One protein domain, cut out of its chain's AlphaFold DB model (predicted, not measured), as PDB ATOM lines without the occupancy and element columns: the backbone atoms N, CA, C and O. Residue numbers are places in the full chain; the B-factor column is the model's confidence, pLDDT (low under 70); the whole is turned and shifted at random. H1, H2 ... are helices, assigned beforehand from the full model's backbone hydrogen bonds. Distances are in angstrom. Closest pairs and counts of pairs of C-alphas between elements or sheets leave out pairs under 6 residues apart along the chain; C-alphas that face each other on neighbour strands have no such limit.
ATOM      1  N   LYS A   2      15.468  -6.414  29.320       64.19
ATOM      2  CA  LYS A   2      14.288  -6.772  28.476       64.19
ATOM      3  C   LYS A   2      14.480  -8.040  27.624       64.19
ATOM      4  O   LYS A   2      13.580  -8.861  27.530       64.19
ATOM      5  N   LYS A   3      15.659  -8.207  27.015       70.94
ATOM      6  CA  LYS A   3      15.970  -9.362  26.154       70.94
ATOM      7  C   LYS A   3      16.102 -10.676  26.937       70.94
ATOM      8  O   LYS A   3      15.655 -11.705  26.458       70.94
ATOM      9  N   GLU A   4      16.679 -10.619  28.136       66.19
ATOM     10  CA  GLU A   4      16.834 -11.776  29.033       66.19
ATOM     11  C   GLU A   4      15.490 -12.182  29.638       66.19
ATOM     12  O   GLU A   4      15.140 -13.352  29.611       66.19
ATOM     13  N   TRP A   5      14.682 -11.206  30.064       69.06
ATOM     14  CA  TRP A   5      13.328 -11.445  30.565       69.06
ATOM     15  C   TRP A   5      12.430 -12.107  29.514       69.06
ATOM     16  O   TRP A   5      11.705 -13.051  29.809       69.06
ATOM     17  N   ASN A   6      12.518 -11.651  28.261       75.50
ATOM     18  CA  ASN A   6      11.785 -12.258  27.152       75.50
ATOM     19  C   ASN A   6      12.261 -13.683  26.839       75.50
ATOM     20  O   ASN A   6      11.452 -14.493  26.398       75.50
ATOM     21  N   ALA A   7      13.544 -13.990  27.046       77.06
ATOM     22  CA  ALA A   7      14.062 -15.344  26.874       77.06
ATOM     23  C   ALA A   7      13.541 -16.273  27.980       77.06
ATOM     24  O   ALA A   7      12.973 -17.311  27.665       77.06
ATOM     25  N   TRP A   8      13.614 -15.852  29.246       76.94
ATOM     26  CA  TRP A   8      13.121 -16.640  30.384       76.94
ATOM     27  C   TRP A   8      11.618 -16.899  30.303       76.94
ATOM     28  O   TRP A   8      11.173 -18.031  30.450       76.94
ATOM     29  N   LEU A   9      10.828 -15.864  29.997       79.12
ATOM     30  CA  LEU A   9       9.387 -16.027  29.800       79.12
ATOM     31  C   LEU A   9       9.072 -16.983  28.652       79.12
ATOM     32  O   LEU A   9       8.127 -17.761  28.750       79.12
ATOM     33  N   LYS A  10       9.843 -16.926  27.561       85.31
ATOM     34  CA  LYS A  10       9.656 -17.825  26.424       85.31
ATOM     35  C   LYS A  10       9.977 -19.268  26.811       85.31
ATOM     36  O   LYS A  10       9.172 -20.146  26.514       85.31
ATOM     37  N   ASP A  11      11.106 -19.505  27.468       84.62
ATOM     38  CA  ASP A  11      11.536 -20.849  27.861       84.62
ATOM     39  C   ASP A  11      10.561 -21.454  28.881       84.62
ATOM     40  O   ASP A  11      10.046 -22.555  28.664       84.62
ATOM     41  N   GLY A  12      10.195 -20.694  29.916       87.88
ATOM     42  CA  GLY A  12       9.187 -21.097  30.891       87.88
ATOM     43  C   GLY A  12       7.822 -21.377  30.254       87.88
ATOM     44  O   GLY A  12       7.199 -22.392  30.564       87.88
ATOM     45  N   ALA A  13       7.369 -20.543  29.310       91.12
ATOM     46  CA  ALA A  13       6.114 -20.772  28.589       91.12
ATOM     47  C   ALA A  13       6.153 -22.048  27.734       91.12
ATOM     48  O   ALA A  13       5.168 -22.783  27.687       91.12
ATOM     49  N   VAL A  14       7.279 -22.344  27.078       92.75
ATOM     50  CA  VAL A  14       7.439 -23.579  26.294       92.75
ATOM     51  C   VAL A  14       7.389 -24.805  27.204       92.75
ATOM     52  O   VAL A  14       6.653 -25.746  26.903       92.75
ATOM     53  N   ILE A  15       8.116 -24.786  28.325       90.25
ATOM     54  CA  ILE A  15       8.111 -25.881  29.307       90.25
ATOM     55  C   ILE A  15       6.698 -26.079  29.867       90.25
ATOM     56  O   ILE A  15       6.199 -27.204  29.891       90.25
ATOM     57  N   TYR A  16       6.034 -24.987  30.252       93.81
ATOM     58  CA  TYR A  16       4.657 -24.995  30.735       93.81
ATOM     59  C   TYR A  16       3.714 -25.661  29.730       93.81
ATOM     60  O   TYR A  16       3.048 -26.642  30.060       93.81
ATOM     61  N   CYS A  17       3.696 -25.168  28.489       95.56
ATOM     62  CA  CYS A  17       2.824 -25.685  27.441       95.56
ATOM     63  C   CYS A  17       3.099 -27.165  27.156       95.56
ATOM     64  O   CYS A  17       2.153 -27.934  26.997       95.56
ATOM     65  N   ALA A  18       4.370 -27.576  27.115       94.31
ATOM     66  CA  ALA A  18       4.744 -28.963  26.866       94.31
ATOM     67  C   ALA A  18       4.250 -29.896  27.982       94.31
ATOM     68  O   ALA A  18       3.568 -30.882  27.696       94.31
ATOM     69  N   ILE A  19       4.539 -29.573  29.248       92.06
ATOM     70  CA  ILE A  19       4.130 -30.399  30.395       92.06
ATOM     71  C   ILE A  19       2.606 -30.437  30.509       92.06
ATOM     72  O   ILE A  19       2.026 -31.513  30.670       92.06
ATOM     73  N   TYR A  20       1.945 -29.285  30.383       94.38
ATOM     74  CA  TYR A  20       0.489 -29.207  30.452       94.38
ATOM     75  C   TYR A  20      -0.161 -30.051  29.350       94.38
ATOM     76  O   TYR A  20      -0.988 -30.908  29.638       94.38
ATOM     77  N   THR A  21       0.305 -29.922  28.105       95.75
ATOM     78  CA  THR A  21      -0.223 -30.704  26.977       95.75
ATOM     79  C   THR A  21      -0.060 -32.206  27.202       95.75
ATOM     80  O   THR A  21      -1.023 -32.959  27.055       95.75
ATOM     81  N   VAL A  22       1.137 -32.658  27.587       94.50
ATOM     82  CA  VAL A  22       1.402 -34.088  27.815       94.50
ATOM     83  C   VAL A  22       0.536 -34.630  28.949       94.50
ATOM     84  O   VAL A  22      -0.059 -35.698  28.807       94.50
ATOM     85  N   THR A  23       0.431 -33.899  30.060       90.50
ATOM     86  CA  THR A  23      -0.349 -34.343  31.226       90.50
ATOM     87  C   THR A  23      -1.853 -34.364  30.948       90.50
ATOM     88  O   THR A  23      -2.518 -35.319  31.349       90.50
ATOM     89  N   THR A  24      -2.393 -33.392  30.209       92.88
ATOM     90  CA  THR A  24      -3.807 -33.377  29.798       92.88
ATOM     91  C   THR A  24      -4.129 -34.492  28.798       92.88
ATOM     92  O   THR A  24      -5.145 -35.175  28.950       92.88
ATOM     93  N   ILE A  25      -3.258 -34.752  27.812       94.75
ATOM     94  CA  ILE A  25      -3.447 -35.880  26.883       94.75
ATOM     95  C   ILE A  25      -3.396 -37.208  27.644       94.75
ATOM     96  O   ILE A  25      -4.268 -38.052  27.449       94.75
ATOM     97  N   ALA A  26      -2.423 -37.387  28.543       92.62
ATOM     98  CA  ALA A  26      -2.314 -38.598  29.353       92.62
ATOM     99  C   ALA A  26      -3.573 -38.830  30.205       92.62
ATOM    100  O   ALA A  26      -4.103 -39.939  30.222       92.62
ATOM    101  N   ASN A  27      -4.099 -37.781  30.845       89.56
ATOM    102  CA  ASN A  27      -5.340 -37.866  31.614       89.56
ATOM    103  C   ASN A  27      -6.539 -38.245  30.734       89.56
ATOM    104  O   ASN A  27      -7.332 -39.108  31.102       89.56
ATOM    105  N   SER A  28      -6.627 -37.655  29.540       90.56
ATOM    106  CA  SER A  28      -7.685 -37.959  28.570       90.56
ATOM    107  C   SER A  28      -7.639 -39.422  28.113       90.56
ATOM    108  O   SER A  28      -8.675 -40.079  28.027       90.56
ATOM    109  N   VAL A  29      -6.442 -39.963  27.865       94.06
ATOM    110  CA  VAL A  29      -6.257 -41.385  27.531       94.06
ATOM    111  C   VAL A  29      -6.703 -42.281  28.690       94.06
ATOM    112  O   VAL A  29      -7.424 -43.250  28.455       94.06
ATOM    113  N   LEU A  30      -6.338 -41.947  29.932       91.19
ATOM    114  CA  LEU A  30      -6.749 -42.710  31.116       91.19
ATOM    115  C   LEU A  30      -8.273 -42.726  31.296       91.19
ATOM    116  O   LEU A  30      -8.838 -43.789  31.549       91.19
ATOM    117  N   TYR A  31      -8.943 -41.588  31.108       90.25
ATOM    118  CA  TYR A  31     -10.406 -41.510  31.165       90.25
ATOM    119  C   TYR A  31     -11.059 -42.416  30.116       90.25
ATOM    120  O   TYR A  31     -11.962 -43.191  30.438       90.25
ATOM    121  N   LEU A  32     -10.554 -42.391  28.878       93.56
ATOM    122  CA  LEU A  32     -11.061 -43.246  27.801       93.56
ATOM    123  C   LEU A  32     -10.845 -44.736  28.093       93.56
ATOM    124  O   LEU A  32     -11.741 -45.538  27.836       93.56
ATOM    125  N   MET A  33      -9.700 -45.110  28.674       95.31
ATOM    126  CA  MET A  33      -9.436 -46.488  29.112       95.31
ATOM    127  C   MET A  33     -10.399 -46.954  30.214       95.31
ATOM    128  O   MET A  33     -10.711 -48.139  30.287       95.31
ATOM    129  N   GLN A  34     -10.894 -46.033  31.044       93.75
ATOM    130  CA  GLN A  34     -11.896 -46.297  32.084       93.75
ATOM    131  C   GLN A  34     -13.343 -46.236  31.562       93.75
ATOM    132  O   GLN A  34     -14.284 -46.433  32.329       93.75
ATOM    133  N   GLY A  35     -13.547 -45.969  30.268       93.19
ATOM    134  CA  GLY A  35     -14.876 -45.831  29.665       93.19
ATOM    135  C   GLY A  35     -15.570 -44.495  29.962       93.19
ATOM    136  O   GLY A  35     -16.746 -44.334  29.631       93.19
ATOM    137  N   ILE A  36     -14.864 -43.523  30.548       89.75
ATOM    138  CA  ILE A  36     -15.384 -42.186  30.853       89.75
ATOM    139  C   ILE A  36     -15.210 -41.311  29.612       89.75
ATOM    140  O   ILE A  36     -14.096 -40.990  29.203       89.75
ATOM    141  N   ARG A  37     -16.330 -40.942  28.980       84.62
ATOM    142  CA  ARG A  37     -16.329 -40.174  27.721       84.62
ATOM    143  C   ARG A  37     -16.574 -38.679  27.911       84.62
ATOM    144  O   ARG A  37     -16.095 -37.886  27.112       84.62
ATOM    145  N   ASN A  38     -17.322 -38.326  28.951       84.06
ATOM    146  CA  ASN A  38     -17.604 -36.952  29.341       84.06
ATOM    147  C   ASN A  38     -17.114 -36.762  30.771       84.06
ATOM    148  O   ASN A  38     -17.325 -37.642  31.608       84.06
ATOM    149  N   ASP A  39     -16.481 -35.627  31.034       80.00
ATOM    150  CA  ASP A  39     -16.039 -35.292  32.377       80.00
ATOM    151  C   ASP A  39     -17.258 -35.003  33.275       80.00
ATOM    152  O   ASP A  39     -18.067 -34.134  32.933       80.00
ATOM    153  N   PRO A  40     -17.426 -35.729  34.394       74.75
ATOM    154  CA  PRO A  40     -18.595 -35.592  35.265       74.75
ATOM    155  C   PRO A  40     -18.643 -34.252  36.014       74.75
ATOM    156  O   PRO A  40     -19.704 -33.863  36.496       74.75
ATOM    157  N   ASN A  41     -17.517 -33.547  36.075       77.00
ATOM    158  CA  ASN A  41     -17.276 -32.380  36.905       77.00
ATOM    159  C   ASN A  41     -17.030 -31.108  36.065       77.00
ATOM    160  O   ASN A  41     -16.783 -30.031  36.588       77.00
ATOM    161  N   GLY A  42     -17.151 -31.177  34.735       79.75
ATOM    162  CA  GLY A  42     -17.032 -29.994  33.875       79.75
ATOM    163  C   GLY A  42     -15.592 -29.523  33.641       79.75
ATOM    164  O   GLY A  42     -15.388 -28.396  33.191       79.75
ATOM    165  N   ASN A  43     -14.607 -30.401  33.859       86.25
ATOM    166  CA  ASN A  43     -13.176 -30.189  33.599       86.25
ATOM    167  C   ASN A  43     -12.458 -29.157  34.492       86.25
ATOM    168  O   ASN A  43     -11.365 -28.706  34.133       86.25
ATOM    169  N   TRP A  44     -13.006 -28.762  35.646       86.62
ATOM    170  CA  TRP A  44     -12.332 -27.798  36.535       86.62
ATOM    171  C   TRP A  44     -10.973 -28.286  37.036       86.62
ATOM    172  O   TRP A  44     -10.060 -27.484  37.252       86.62
ATOM    173  N   HIS A  45     -10.797 -29.602  37.142       85.44
ATOM    174  CA  HIS A  45      -9.522 -30.214  37.496       85.44
ATOM    175  C   HIS A  45      -8.410 -29.905  36.477       85.44
ATOM    176  O   HIS A  45      -7.241 -29.887  36.864       85.44
ATOM    177  N   GLU A  46      -8.728 -29.591  35.212       89.81
ATOM    178  CA  GLU A  46      -7.731 -29.138  34.227       89.81
ATOM    179  C   GLU A  46      -7.190 -27.740  34.563       89.81
ATOM    180  O   GLU A  46      -5.997 -27.490  34.392       89.81
ATOM    181  N   LEU A  47      -8.015 -26.844  35.121       90.69
ATOM    182  CA  LEU A  47      -7.554 -25.529  35.582       90.69
ATOM    183  C   LEU A  47      -6.658 -25.660  36.822       90.69
ATOM    184  O   LEU A  47      -5.608 -25.017  36.903       90.69
ATOM    185  N   THR A  48      -7.024 -26.537  37.759       90.88
ATOM    186  CA  THR A  48      -6.166 -26.858  38.909       90.88
ATOM    187  C   THR A  48      -4.844 -27.476  38.441       90.88
ATOM    188  O   THR A  48      -3.777 -27.082  38.918       90.88
ATOM    189  N   ARG A  49      -4.874 -28.379  37.448       90.94
ATOM    190  CA  ARG A  49      -3.670 -28.950  36.821       90.94
ATOM    191  C   ARG A  49      -2.803 -27.864  36.189       90.94
ATOM    192  O   ARG A  49      -1.599 -27.846  36.432       90.94
ATOM    193  N   ALA A  50      -3.398 -26.950  35.427       94.19
ATOM    194  CA  ALA A  50      -2.705 -25.815  34.826       94.19
ATOM    195  C   ALA A  50      -1.969 -24.982  35.890       94.19
ATOM    196  O   ALA A  50      -0.774 -24.717  35.754       94.19
ATOM    197  N   ALA A  51      -2.635 -24.648  36.998       95.38
ATOM    198  CA  ALA A  51      -2.017 -23.919  38.103       95.38
ATOM    199  C   ALA A  51      -0.859 -24.700  38.756       95.38
ATOM    200  O   ALA A  51       0.212 -24.138  38.991       95.38
ATOM    201  N   ILE A  52      -1.021 -26.007  38.986       94.38
ATOM    202  CA  ILE A  52       0.042 -26.860  39.545       94.38
ATOM    203  C   ILE A  52       1.247 -26.949  38.594       94.38
ATOM    204  O   ILE A  52       2.390 -26.832  39.042       94.38
ATOM    205  N   VAL A  53       1.026 -27.106  37.284       94.56
ATOM    206  CA  VAL A  53       2.109 -27.126  36.282       94.56
ATOM    207  C   VAL A  53       2.844 -25.788  36.259       94.56
ATOM    208  O   VAL A  53       4.074 -25.772  36.219       94.56
ATOM    209  N   LEU A  54       2.122 -24.668  36.355       95.88
ATOM    210  CA  LEU A  54       2.730 -23.341  36.449       95.88
ATOM    211  C   LEU A  54       3.634 -23.216  37.683       95.88
ATOM    212  O   LEU A  54       4.743 -22.690  37.577       95.88
ATOM    213  N   ILE A  55       3.208 -23.746  38.832       96.69
ATOM    214  CA  ILE A  55       4.039 -23.785  40.043       96.69
ATOM    215  C   ILE A  55       5.278 -24.667  39.833       96.69
ATOM    216  O   ILE A  55       6.367 -24.302  40.273       96.69
ATOM    217  N   GLY A  56       5.153 -25.785  39.114       93.81
ATOM    218  CA  GLY A  56       6.294 -26.620  38.724       93.81
ATOM    219  C   GLY A  56       7.312 -25.873  37.853       93.81
ATOM    220  O   GLY A  56       8.516 -25.960  38.096       93.81
ATOM    221  N   VAL A  57       6.845 -25.077  36.886       93.38
ATOM    222  CA  VAL A  57       7.723 -24.213  36.077       93.38
ATOM    223  C   VAL A  57       8.367 -23.130  36.935       93.38
ATOM    224  O   VAL A  57       9.569 -22.907  36.826       93.38
ATOM    225  N   LEU A  58       7.620 -22.514  37.855       94.31
ATOM    226  CA  LEU A  58       8.184 -21.566  38.817       94.31
ATOM    227  C   LEU A  58       9.283 -22.216  39.672       94.31
ATOM    228  O   LEU A  58      10.318 -21.594  39.910       94.31
ATOM    229  N   ALA A  59       9.089 -23.463  40.108       94.62
ATOM    230  CA  ALA A  59      10.093 -24.217  40.853       94.62
ATOM    231  C   ALA A  59      11.384 -24.393  40.038       94.62
ATOM    232  O   ALA A  59      12.479 -24.150  40.549       94.62
ATOM    233  N   TYR A  60      11.247 -24.775  38.766       91.56
ATOM    234  CA  TYR A  60      12.365 -24.912  37.835       91.56
ATOM    235  C   TYR A  60      13.098 -23.580  37.625       91.56
ATOM    236  O   TYR A  60      14.314 -23.510  37.808       91.56
ATOM    237  N   GLU A  61      12.364 -22.509  37.325       90.62
ATOM    238  CA  GLU A  61      12.931 -21.178  37.098       90.62
ATOM    239  C   GLU A  61      13.676 -20.655  38.331       90.62
ATOM    240  O   GLU A  61      14.797 -20.146  38.215       90.62
ATOM    241  N   LEU A  62      13.106 -20.845  39.527       92.38
ATOM    242  CA  LEU A  62      13.778 -20.534  40.787       92.38
ATOM    243  C   LEU A  62      15.055 -21.367  40.949       92.38
ATOM    244  O   LEU A  62      16.096 -20.817  41.293       92.38
ATOM    245  N   ALA A  63      15.025 -22.672  40.677       90.94
ATOM    246  CA  ALA A  63      16.204 -23.527  40.823       90.94
ATOM    247  C   ALA A  63      17.357 -23.133  39.874       90.94
ATOM    248  O   ALA A  63      18.531 -23.145  40.277       90.94
ATOM    249  N   VAL A  64      17.037 -22.749  38.637       87.44
ATOM    250  CA  VAL A  64      18.023 -22.339  37.626       87.44
ATOM    251  C   VAL A  64      18.631 -20.975  37.963       87.44
ATOM    252  O   VAL A  64      19.853 -20.817  37.922       87.44
ATOM    253  N   HIS A  65      17.807 -20.000  38.347       88.31
ATOM    254  CA  HIS A  65      18.243 -18.605  38.475       88.31
ATOM    255  C   HIS A  65      18.671 -18.201  39.892       88.31
ATOM    256  O   HIS A  65      19.357 -17.186  40.069       88.31
ATOM    257  N   LEU A  66      18.317 -18.980  40.920       91.12
ATOM    258  CA  LEU A  66      18.697 -18.683  42.298       91.12
ATOM    259  C   LEU A  66      20.204 -18.896  42.514       91.12
ATOM    260  O   LEU A  66      20.727 -20.012  42.447       91.12
ATOM    261  N   LYS A  67      20.911 -17.806  42.840       91.12
ATOM    262  CA  LYS A  67      22.373 -17.756  43.040       91.12
ATOM    263  C   LYS A  67      22.814 -18.306  44.406       91.12
ATOM    264  O   LYS A  67      23.534 -17.648  45.152       91.12
ATOM    265  N   VAL A  68      22.388 -19.521  44.740       92.56
ATOM    266  CA  VAL A  68      22.774 -20.238  45.966       92.56
ATOM    267  C   VAL A  68      23.685 -21.407  45.593       92.56
ATOM    268  O   VAL A  68      23.287 -22.277  44.824       92.56
ATOM    269  N   LYS A  69      24.914 -21.429  46.131       88.25
ATOM    270  CA  LYS A  69      25.919 -22.467  45.819       88.25
ATOM    271  C   LYS A  69      25.581 -23.836  46.413       88.25
ATOM    272  O   LYS A  69      25.888 -24.858  45.817       88.25
ATOM    273  N   ASN A  70      24.989 -23.862  47.607       89.81
ATOM    274  CA  ASN A  70      24.629 -25.113  48.267       89.81
ATOM    275  C   ASN A  70      23.326 -25.655  47.665       89.81
ATOM    276  O   ASN A  70      22.262 -25.069  47.862       89.81
ATOM    277  N   ILE A  71      23.416 -26.782  46.957       88.12
ATOM    278  CA  ILE A  71      22.283 -27.401  46.263       88.12
ATOM    279  C   ILE A  71      21.149 -27.815  47.206       88.12
ATOM    280  O   ILE A  71      19.983 -27.638  46.864       88.12
ATOM    281  N   LEU A  72      21.472 -28.288  48.415       88.88
ATOM    282  CA  LEU A  72      20.466 -28.672  49.407       88.88
ATOM    283  C   LEU A  72      19.725 -27.437  49.916       88.88
ATOM    284  O   LEU A  72      18.500 -27.424  49.949       88.88
ATOM    285  N   LEU A  73      20.462 -26.372  50.244       92.69
ATOM    286  CA  LEU A  73      19.857 -25.110  50.672       92.69
ATOM    287  C   LEU A  73      18.986 -24.510  49.563       92.69
ATOM    288  O   LEU A  73      17.885 -24.034  49.832       92.69
ATOM    289  N   LYS A  74      19.453 -24.566  48.312       93.94
ATOM    290  CA  LYS A  74      18.684 -24.126  47.149       93.94
ATOM    291  C   LYS A  74      17.376 -24.913  47.024       93.94
ATOM    292  O   LYS A  74      16.321 -24.297  46.920       93.94
ATOM    293  N   ALA A  75      17.433 -26.244  47.090       93.44
ATOM    294  CA  ALA A  75      16.253 -27.103  47.018       93.44
ATOM    295  C   ALA A  75      15.252 -26.801  48.145       93.44
ATOM    296  O   ALA A  75      14.059 -26.679  47.881       93.44
ATOM    297  N   VAL A  76      15.736 -26.593  49.375       95.12
ATOM    298  CA  VAL A  76      14.892 -26.198  50.517       95.12
ATOM    299  C   VAL A  76      14.189 -24.867  50.259       95.12
ATOM    300  O   VAL A  76      12.987 -24.775  50.491       95.12
ATOM    301  N   ILE A  77      14.893 -23.851  49.748       96.38
ATOM    302  CA  ILE A  77      14.289 -22.544  49.439       96.38
ATOM    303  C   ILE A  77      13.202 -22.690  48.370       96.38
ATOM    304  O   ILE A  77      12.092 -22.193  48.553       96.38
ATOM    305  N   VAL A  78      13.493 -23.392  47.270       97.06
ATOM    306  CA  VAL A  78      12.522 -23.599  46.184       97.06
ATOM    307  C   VAL A  78      11.286 -24.340  46.699       97.06
ATOM    308  O   VAL A  78      10.157 -23.928  46.422       97.06
ATOM    309  N   TYR A  79      11.478 -25.397  47.487       96.69
ATOM    310  CA  TYR A  79      10.379 -26.160  48.072       96.69
ATOM    311  C   TYR A  79       9.541 -25.315  49.039       96.69
ATOM    312  O   TYR A  79       8.317 -25.297  48.943       96.69
ATOM    313  N   ALA A  80      10.193 -24.557  49.927       96.31
ATOM    314  CA  ALA A  80       9.528 -23.688  50.893       96.31
ATOM    315  C   ALA A  80       8.684 -22.587  50.232       96.31
ATOM    316  O   ALA A  80       7.679 -22.178  50.802       96.31
ATOM    317  N   VAL A  81       9.064 -22.119  49.038       96.88
ATOM    318  CA  VAL A  81       8.275 -21.143  48.267       96.88
ATOM    319  C   VAL A  81       7.120 -21.813  47.529       96.88
ATOM    320  O   VAL A  81       6.004 -21.302  47.522       96.88
ATOM    321  N   THR A  82       7.375 -22.948  46.886       97.38
ATOM    322  CA  THR A  82       6.409 -23.554  45.961       97.38
ATOM    323  C   THR A  82       5.352 -24.397  46.658       97.38
ATOM    324  O   THR A  82       4.199 -24.393  46.234       97.38
ATOM    325  N   MET A  83       5.689 -25.053  47.766       96.44
ATOM    326  CA  MET A  83       4.743 -25.899  48.485       96.44
ATOM    327  C   MET A  83       3.533 -25.127  49.055       96.44
ATOM    328  O   MET A  83       2.401 -25.573  48.860       96.44
ATOM    329  N   PRO A  84       3.696 -23.938  49.671       97.06
ATOM    330  CA  PRO A  84       2.557 -23.103  50.057       97.06
ATOM    331  C   PRO A  84       1.663 -22.700  48.878       97.06
ATOM    332  O   PRO A  84       0.449 -22.629  49.040       97.06
ATOM    333  N   LEU A  85       2.235 -22.465  47.691       97.56
ATOM    334  CA  LEU A  85       1.455 -22.138  46.490       97.56
ATOM    335  C   LEU A  85       0.617 -23.330  46.023       97.56
ATOM    336  O   LEU A  85      -0.539 -23.150  45.641       97.56
ATOM    337  N   VAL A  86       1.172 -24.542  46.087       96.50
ATOM    338  CA  VAL A  86       0.439 -25.777  45.780       96.50
ATOM    339  C   VAL A  86      -0.716 -25.965  46.761       96.50
ATOM    340  O   VAL A  86      -1.850 -26.179  46.336       96.50
ATOM    341  N   PHE A  87      -0.457 -25.805  48.062       95.19
ATOM    342  CA  PHE A  87      -1.504 -25.876  49.079       95.19
ATOM    343  C   PHE A  87      -2.602 -24.846  48.862       95.19
ATOM    344  O   PHE A  87      -3.777 -25.198  48.900       95.19
ATOM    345  N   LEU A  88      -2.228 -23.591  48.614       95.56
ATOM    346  CA  LEU A  88      -3.186 -22.526  48.359       95.56
ATOM    347  C   LEU A  88      -4.027 -22.832  47.118       95.56
ATOM    348  O   LEU A  88      -5.233 -22.624  47.143       95.56
ATOM    349  N   THR A  89      -3.415 -23.369  46.062       95.00
ATOM    350  CA  THR A  89      -4.112 -23.744  44.823       95.00
ATOM    351  C   THR A  89      -5.165 -24.822  45.079       95.00
ATOM    352  O   THR A  89      -6.313 -24.657  44.673       95.00
ATOM    353  N   VAL A  90      -4.806 -25.893  45.794       93.88
ATOM    354  CA  VAL A  90      -5.745 -26.982  46.120       93.88
ATOM    355  C   VAL A  90      -6.810 -26.527  47.113       93.88
ATOM    356  O   VAL A  90      -7.982 -26.865  46.977       93.88
ATOM    357  N   TRP A  91      -6.443 -25.711  48.097       93.75
ATOM    358  CA  TRP A  91      -7.418 -25.139  49.018       93.75
ATOM    359  C   TRP A  91      -8.430 -24.244  48.285       93.75
ATOM    360  O   TRP A  91      -9.632 -24.366  48.510       93.75
ATOM    361  N   LEU A  92      -7.965 -23.404  47.350       94.00
ATOM    362  CA  LEU A  92      -8.829 -22.550  46.534       94.00
ATOM    363  C   LEU A  92      -9.737 -23.352  45.591       94.00
ATOM    364  O   LEU A  92     -10.882 -22.947  45.385       94.00
ATOM    365  N   SER A  93      -9.288 -24.492  45.054       91.56
ATOM    366  CA  SER A  93     -10.163 -25.335  44.225       91.56
ATOM    367  C   SER A  93     -11.348 -25.908  45.007       91.56
ATOM    368  O   SER A  93     -12.386 -26.172  44.409       91.56
ATOM    369  N   GLY A  94     -11.241 -25.993  46.340       91.12
ATOM    370  CA  GLY A  94     -12.333 -26.368  47.244       91.12
ATOM    371  C   GLY A  94     -13.566 -25.459  47.198       91.12
ATOM    372  O   GLY A  94     -14.651 -25.877  47.591       91.12
ATOM    373  N   PHE A  95     -13.420 -24.218  46.719       91.00
ATOM    374  CA  PHE A  95     -14.549 -23.299  46.519       91.00
ATOM    375  C   PHE A  95     -15.305 -23.547  45.207       91.00
ATOM    376  O   PHE A  95     -16.384 -22.989  45.019       91.00
ATOM    377  N   ILE A  96     -14.737 -24.347  44.299       89.38
ATOM    378  CA  ILE A  96     -15.326 -24.697  43.002       89.38
ATOM    379  C   ILE A  96     -15.904 -26.110  43.077       89.38
ATOM    380  O   ILE A  96     -17.072 -26.317  42.755       89.38
ATOM    381  N   GLU A  97     -15.101 -27.065  43.550       84.81
ATOM    382  CA  GLU A  97     -15.482 -28.465  43.715       84.81
ATOM    383  C   GLU A  97     -15.165 -28.957  45.126       84.81
ATOM    384  O   GLU A  97     -14.118 -28.604  45.675       84.81
ATOM    385  N   PRO A  98     -16.025 -29.806  45.718       88.12
ATOM    386  CA  PRO A  98     -15.735 -30.417  47.005       88.12
ATOM    387  C   PRO A  98     -14.405 -31.176  46.962       88.12
ATOM    388  O   PRO A  98     -14.214 -32.084  46.154       88.12
ATOM    389  N   LEU A  99     -13.487 -30.811  47.857       87.69
ATOM    390  CA  LEU A  99     -12.239 -31.541  48.055       87.69
ATOM    391  C   LEU A  99     -12.538 -32.923  48.637       87.69
ATOM    392  O   LEU A  99     -13.369 -33.053  49.536       87.69
ATOM    393  N   SER A 100     -11.832 -33.948  48.157       87.25
ATOM    394  CA  SER A 100     -11.864 -35.261  48.793       87.25
ATOM    395  C   SER A 100     -11.264 -35.204  50.196       87.25
ATOM    396  O   SER A 100     -10.374 -34.395  50.490       87.25
ATOM    397  N   ASP A 101     -11.707 -36.126  51.051       86.62
ATOM    398  CA  ASP A 101     -11.051 -36.375  52.327       86.62
ATOM    399  C   ASP A 101      -9.588 -36.748  52.065       86.62
ATOM    400  O   ASP A 101      -9.289 -37.770  51.451       86.62
ATOM    401  N   GLY A 102      -8.668 -35.884  52.496       91.12
ATOM    402  CA  GLY A 102      -7.233 -36.076  52.289       91.12
ATOM    403  C   GLY A 102      -6.621 -35.352  51.088       91.12
ATOM    404  O   GLY A 102      -5.403 -35.412  50.950       91.12
ATOM    405  N   ALA A 103      -7.374 -34.575  50.298       89.62
ATOM    406  CA  ALA A 103      -6.845 -33.881  49.110       89.62
ATOM    407  C   ALA A 103      -5.561 -33.056  49.364       89.62
ATOM    408  O   ALA A 103      -4.645 -33.041  48.541       89.62
ATOM    409  N   LEU A 104      -5.459 -32.392  50.525       90.19
ATOM    410  CA  LEU A 104      -4.254 -31.648  50.921       90.19
ATOM    411  C   LEU A 104      -3.064 -32.571  51.233       90.19
ATOM    412  O   LEU A 104      -1.921 -32.219  50.945       90.19
ATOM    413  N   MET A 105      -3.307 -33.748  51.807       92.44
ATOM    414  CA  MET A 105      -2.259 -34.740  52.051       92.44
ATOM    415  C   MET A 105      -1.814 -35.391  50.740       92.44
ATOM    416  O   MET A 105      -0.615 -35.520  50.497       92.44
ATOM    417  N   ASP A 106      -2.759 -35.716  49.861       91.88
ATOM    418  CA  ASP A 106      -2.477 -36.325  48.563       91.88
ATOM    419  C   ASP A 106      -1.600 -35.415  47.710       91.88
ATOM    420  O   ASP A 106      -0.555 -35.838  47.206       91.88
ATOM    421  N   ILE A 107      -1.964 -34.130  47.596       91.44
ATOM    422  CA  ILE A 107      -1.135 -33.186  46.844       91.44
ATOM    423  C   ILE A 107       0.230 -32.985  47.503       91.44
ATOM    424  O   ILE A 107       1.223 -32.818  46.797       91.44
ATOM    425  N   THR A 108       0.300 -33.059  48.835       91.75
ATOM    426  CA  THR A 108       1.570 -32.971  49.556       91.75
ATOM    427  C   THR A 108       2.494 -34.092  49.149       91.75
ATOM    428  O   THR A 108       3.582 -33.834  48.644       91.75
ATOM    429  N   VAL A 109       2.047 -35.335  49.301       93.19
ATOM    430  CA  VAL A 109       2.855 -36.513  48.982       93.19
ATOM    431  C   VAL A 109       3.253 -36.511  47.507       93.19
ATOM    432  O   VAL A 109       4.429 -36.713  47.193       93.19
ATOM    433  N   ASN A 110       2.312 -36.209  46.609       91.56
ATOM    434  CA  ASN A 110       2.566 -36.186  45.171       91.56
ATOM    435  C   ASN A 110       3.592 -35.113  44.786       91.56
ATOM    436  O   ASN A 110       4.555 -35.400  44.070       91.56
ATOM    437  N   TYR A 111       3.421 -33.886  45.284       93.06
ATOM    438  CA  TYR A 111       4.325 -32.785  44.973       93.06
ATOM    439  C   TYR A 111       5.705 -32.988  45.606       93.06
ATOM    440  O   TYR A 111       6.714 -32.861  44.913       93.06
ATOM    441  N   SER A 112       5.775 -33.368  46.887       94.38
ATOM    442  CA  SER A 112       7.044 -33.654  47.570       94.38
ATOM    443  C   SER A 112       7.805 -34.792  46.895       94.38
ATOM    444  O   SER A 112       9.007 -34.666  46.660       94.38
ATOM    445  N   GLY A 113       7.118 -35.890  46.564       91.62
ATOM    446  CA  GLY A 113       7.726 -37.050  45.920       91.62
ATOM    447  C   GLY A 113       8.344 -36.683  44.574       91.62
ATOM    448  O   GLY A 113       9.530 -36.937  44.345       91.62
ATOM    449  N   LEU A 114       7.578 -36.002  43.718       90.50
ATOM    450  CA  LEU A 114       8.077 -35.537  42.426       90.50
ATOM    451  C   LEU A 114       9.233 -34.541  42.590       90.50
ATOM    452  O   LEU A 114      10.255 -34.668  41.914       90.50
ATOM    453  N   PHE A 115       9.109 -33.586  43.513       93.69
ATOM    454  CA  PHE A 115      10.143 -32.589  43.778       93.69
ATOM    455  C   PHE A 115      11.470 -33.232  44.200       93.69
ATOM    456  O   PHE A 115      12.530 -32.848  43.699       93.69
ATOM    457  N   VAL A 116      11.426 -34.233  45.084       93.69
ATOM    458  CA  VAL A 116      12.612 -34.983  45.520       93.69
ATOM    459  C   VAL A 116      13.243 -35.728  44.347       93.69
ATOM    460  O   VAL A 116      14.451 -35.613  44.141       93.69
ATOM    461  N   VAL A 117      12.443 -36.440  43.545       91.31
ATOM    462  CA  VAL A 117      12.937 -37.177  42.369       91.31
ATOM    463  C   VAL A 117      13.641 -36.235  41.392       91.31
ATOM    464  O   VAL A 117      14.788 -36.482  41.012       91.31
ATOM    465  N   VAL A 118      13.003 -35.118  41.034       88.56
ATOM    466  CA  VAL A 118      13.577 -34.122  40.116       88.56
ATOM    467  C   VAL A 118      14.843 -33.494  40.705       88.56
ATOM    468  O   VAL A 118      15.842 -33.350  39.999       88.56
ATOM    469  N   SER A 119      14.849 -33.185  42.004       89.19
ATOM    470  CA  SER A 119      16.020 -32.624  42.692       89.19
ATOM    471  C   SER A 119      17.215 -33.582  42.678       89.19
ATOM    472  O   SER A 119      18.348 -33.150  42.462       89.19
ATOM    473  N   ILE A 120      16.981 -34.886  42.861       90.62
ATOM    474  CA  ILE A 120      18.030 -35.913  42.777       90.62
ATOM    475  C   ILE A 120      18.580 -35.996  41.351       90.62
ATOM    476  O   ILE A 120      19.799 -35.974  41.171       90.62
ATOM    477  N   ILE A 121      17.708 -36.051  40.339       87.81
ATOM    478  CA  ILE A 121      18.118 -36.095  38.925       87.81
ATOM    479  C   ILE A 121      18.971 -34.870  38.575       87.81
ATOM    480  O   ILE A 121      20.029 -35.014  37.955       87.81
ATOM    481  N   ALA A 122      18.555 -33.678  39.011       85.44
ATOM    482  CA  ALA A 122      19.305 -32.444  38.801       85.44
ATOM    483  C   ALA A 122      20.684 -32.496  39.482       85.44
ATOM    484  O   ALA A 122      21.699 -32.225  38.839       85.44
ATOM    485  N   ALA A 123      20.743 -32.926  40.746       86.81
ATOM    486  CA  ALA A 123      21.992 -33.039  41.498       86.81
ATOM    487  C   ALA A 123      22.976 -34.050  40.882       86.81
ATOM    488  O   ALA A 123      24.188 -33.815  40.859       86.81
ATOM    489  N   VAL A 124      22.473 -35.181  40.378       88.88
ATOM    490  CA  VAL A 124      23.286 -36.185  39.672       88.88
ATOM    491  C   VAL A 124      23.791 -35.629  38.339       88.88
ATOM    492  O   VAL A 124      24.984 -35.741  38.053       88.88
ATOM    493  N   SER A 125      22.923 -34.981  37.560       84.62
ATOM    494  CA  SER A 125      23.277 -34.395  36.259       84.62
ATOM    495  C   SER A 125      24.351 -33.313  36.391       84.62
ATOM    496  O   SER A 125      25.311 -33.292  35.620       84.62
ATOM    497  N   GLU A 126      24.249 -32.457  37.410       82.62
ATOM    498  CA  GLU A 126      25.255 -31.428  37.691       82.62
ATOM    499  C   GLU A 126      26.612 -32.049  38.053       82.62
ATOM    500  O   GLU A 126      27.641 -31.665  37.492       82.62
ATOM    501  N   LYS A 127      26.627 -33.080  38.910       84.62
ATOM    502  CA  LYS A 127      27.860 -33.816  39.245       84.62
ATOM    503  C   LYS A 127      28.489 -34.515  38.039       84.62
ATOM    504  O   LYS A 127      29.714 -34.596  37.970       84.62
ATOM    505  N   MET A 128      27.688 -35.051  37.117       86.25
ATOM    506  CA  MET A 128      28.192 -35.693  35.896       86.25
ATOM    507  C   MET A 128      28.819 -34.677  34.939       86.25
ATOM    508  O   MET A 128      29.881 -34.950  34.383       86.25
ATOM    509  N   ASN A 129      28.205 -33.502  34.791       79.50
ATOM    510  CA  ASN A 129      28.726 -32.436  33.938       79.50
ATOM    511  C   ASN A 129      30.005 -31.796  34.495       79.50
ATOM    512  O   ASN A 129      30.851 -31.406  33.707       79.50
ATOM    513  N   GLN A 130      30.187 -31.733  35.819       72.75
ATOM    514  CA  GLN A 130      31.439 -31.248  36.426       72.75
ATOM    515  C   GLN A 130      32.618 -32.229  36.312       72.75
ATOM    516  O   GLN A 130      33.758 -31.841  36.554       72.75
ATOM    517  N   LYS A 131      32.358 -33.509  36.007       57.47
ATOM    518  CA  LYS A 131      33.399 -34.535  35.825       57.47
ATOM    519  C   LYS A 131      33.897 -34.662  34.380       57.47
ATOM    520  O   LYS A 131      34.884 -35.365  34.171       57.47
ATOM    521  N   LYS A 132      33.197 -34.067  33.412       49.56
ATOM    522  CA  LYS A 132      33.633 -33.954  32.013       49.56
ATOM    523  C   LYS A 132      34.467 -32.695  31.828       49.56
ATOM    524  O   LYS A 132      35.389 -32.766  30.991       49.56
TER     525      LYS A 132
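This is residues 2 to 132 of the 132 residues of an uncharacterized protein of Erysipelotrichaceae bacterium (UniProt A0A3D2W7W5). Three helices, H2, H3 and H4, form an up-and-down bundle, each running against the one before it, and their centres make a triangle. The longest helix, H1, crosses H2 on the side away from H3, and residues 2 to 7 and 127 to 132 stick out. The printed part has 131 residues, with four named helices in the order H1, H2, H3, H4 and no named strand, and its class is all helix. It is elongated, spanning 50 by 32 by 29 A, and only just loose, close to compact, with a radius of gyration of the C-alphas of 17.0 A.

H1, residues 2 to 33, touches H2, residues 44 to 65, with residues 12 to 24 alone. This hairpin has a steep tilt of 39 degrees, opposite ways; its closest C-alphas, of Tyr 16 and Val 57, are 6.2 A apart. H2 and H3, residues 71 to 93, form a hairpin at a shallow tilt of 18 degrees, opposite ways, closest at the C-alphas of Ala 59 and Val 78, 5.9 A. H3 and H4, residues 103 to 129, form another at 28 degrees, also shallow and opposite ways, closest at the C-alphas of Phe 87 and Leu 104, 6.7 A. H2 and H4 are near each other, with 11 pairs of C-alphas within 10 A. H1 is apart from H3 and H4. In H1, H2 and H4 every O i to N i+4 pair is within hydrogen-bond range; in H3, 17 of 19 are.

H1 begins at C-alpha 2 (14.288, -6.772, 28.476) and is 46.3 A long. H2 measures 32.0 A and H3 32.6 A. H4 measures 38.7 A and ends at C-alpha 129 (28.726, -32.436, 33.938).

The two C-alphas farthest apart, of Pro 40 and Lys 132, are 52.4 A apart. The printed part has no cut; the link from H2 to H3 is tight, and the other two are short. Model confidence is under 70 at residues 2, 4 to 5 and 131 to 132.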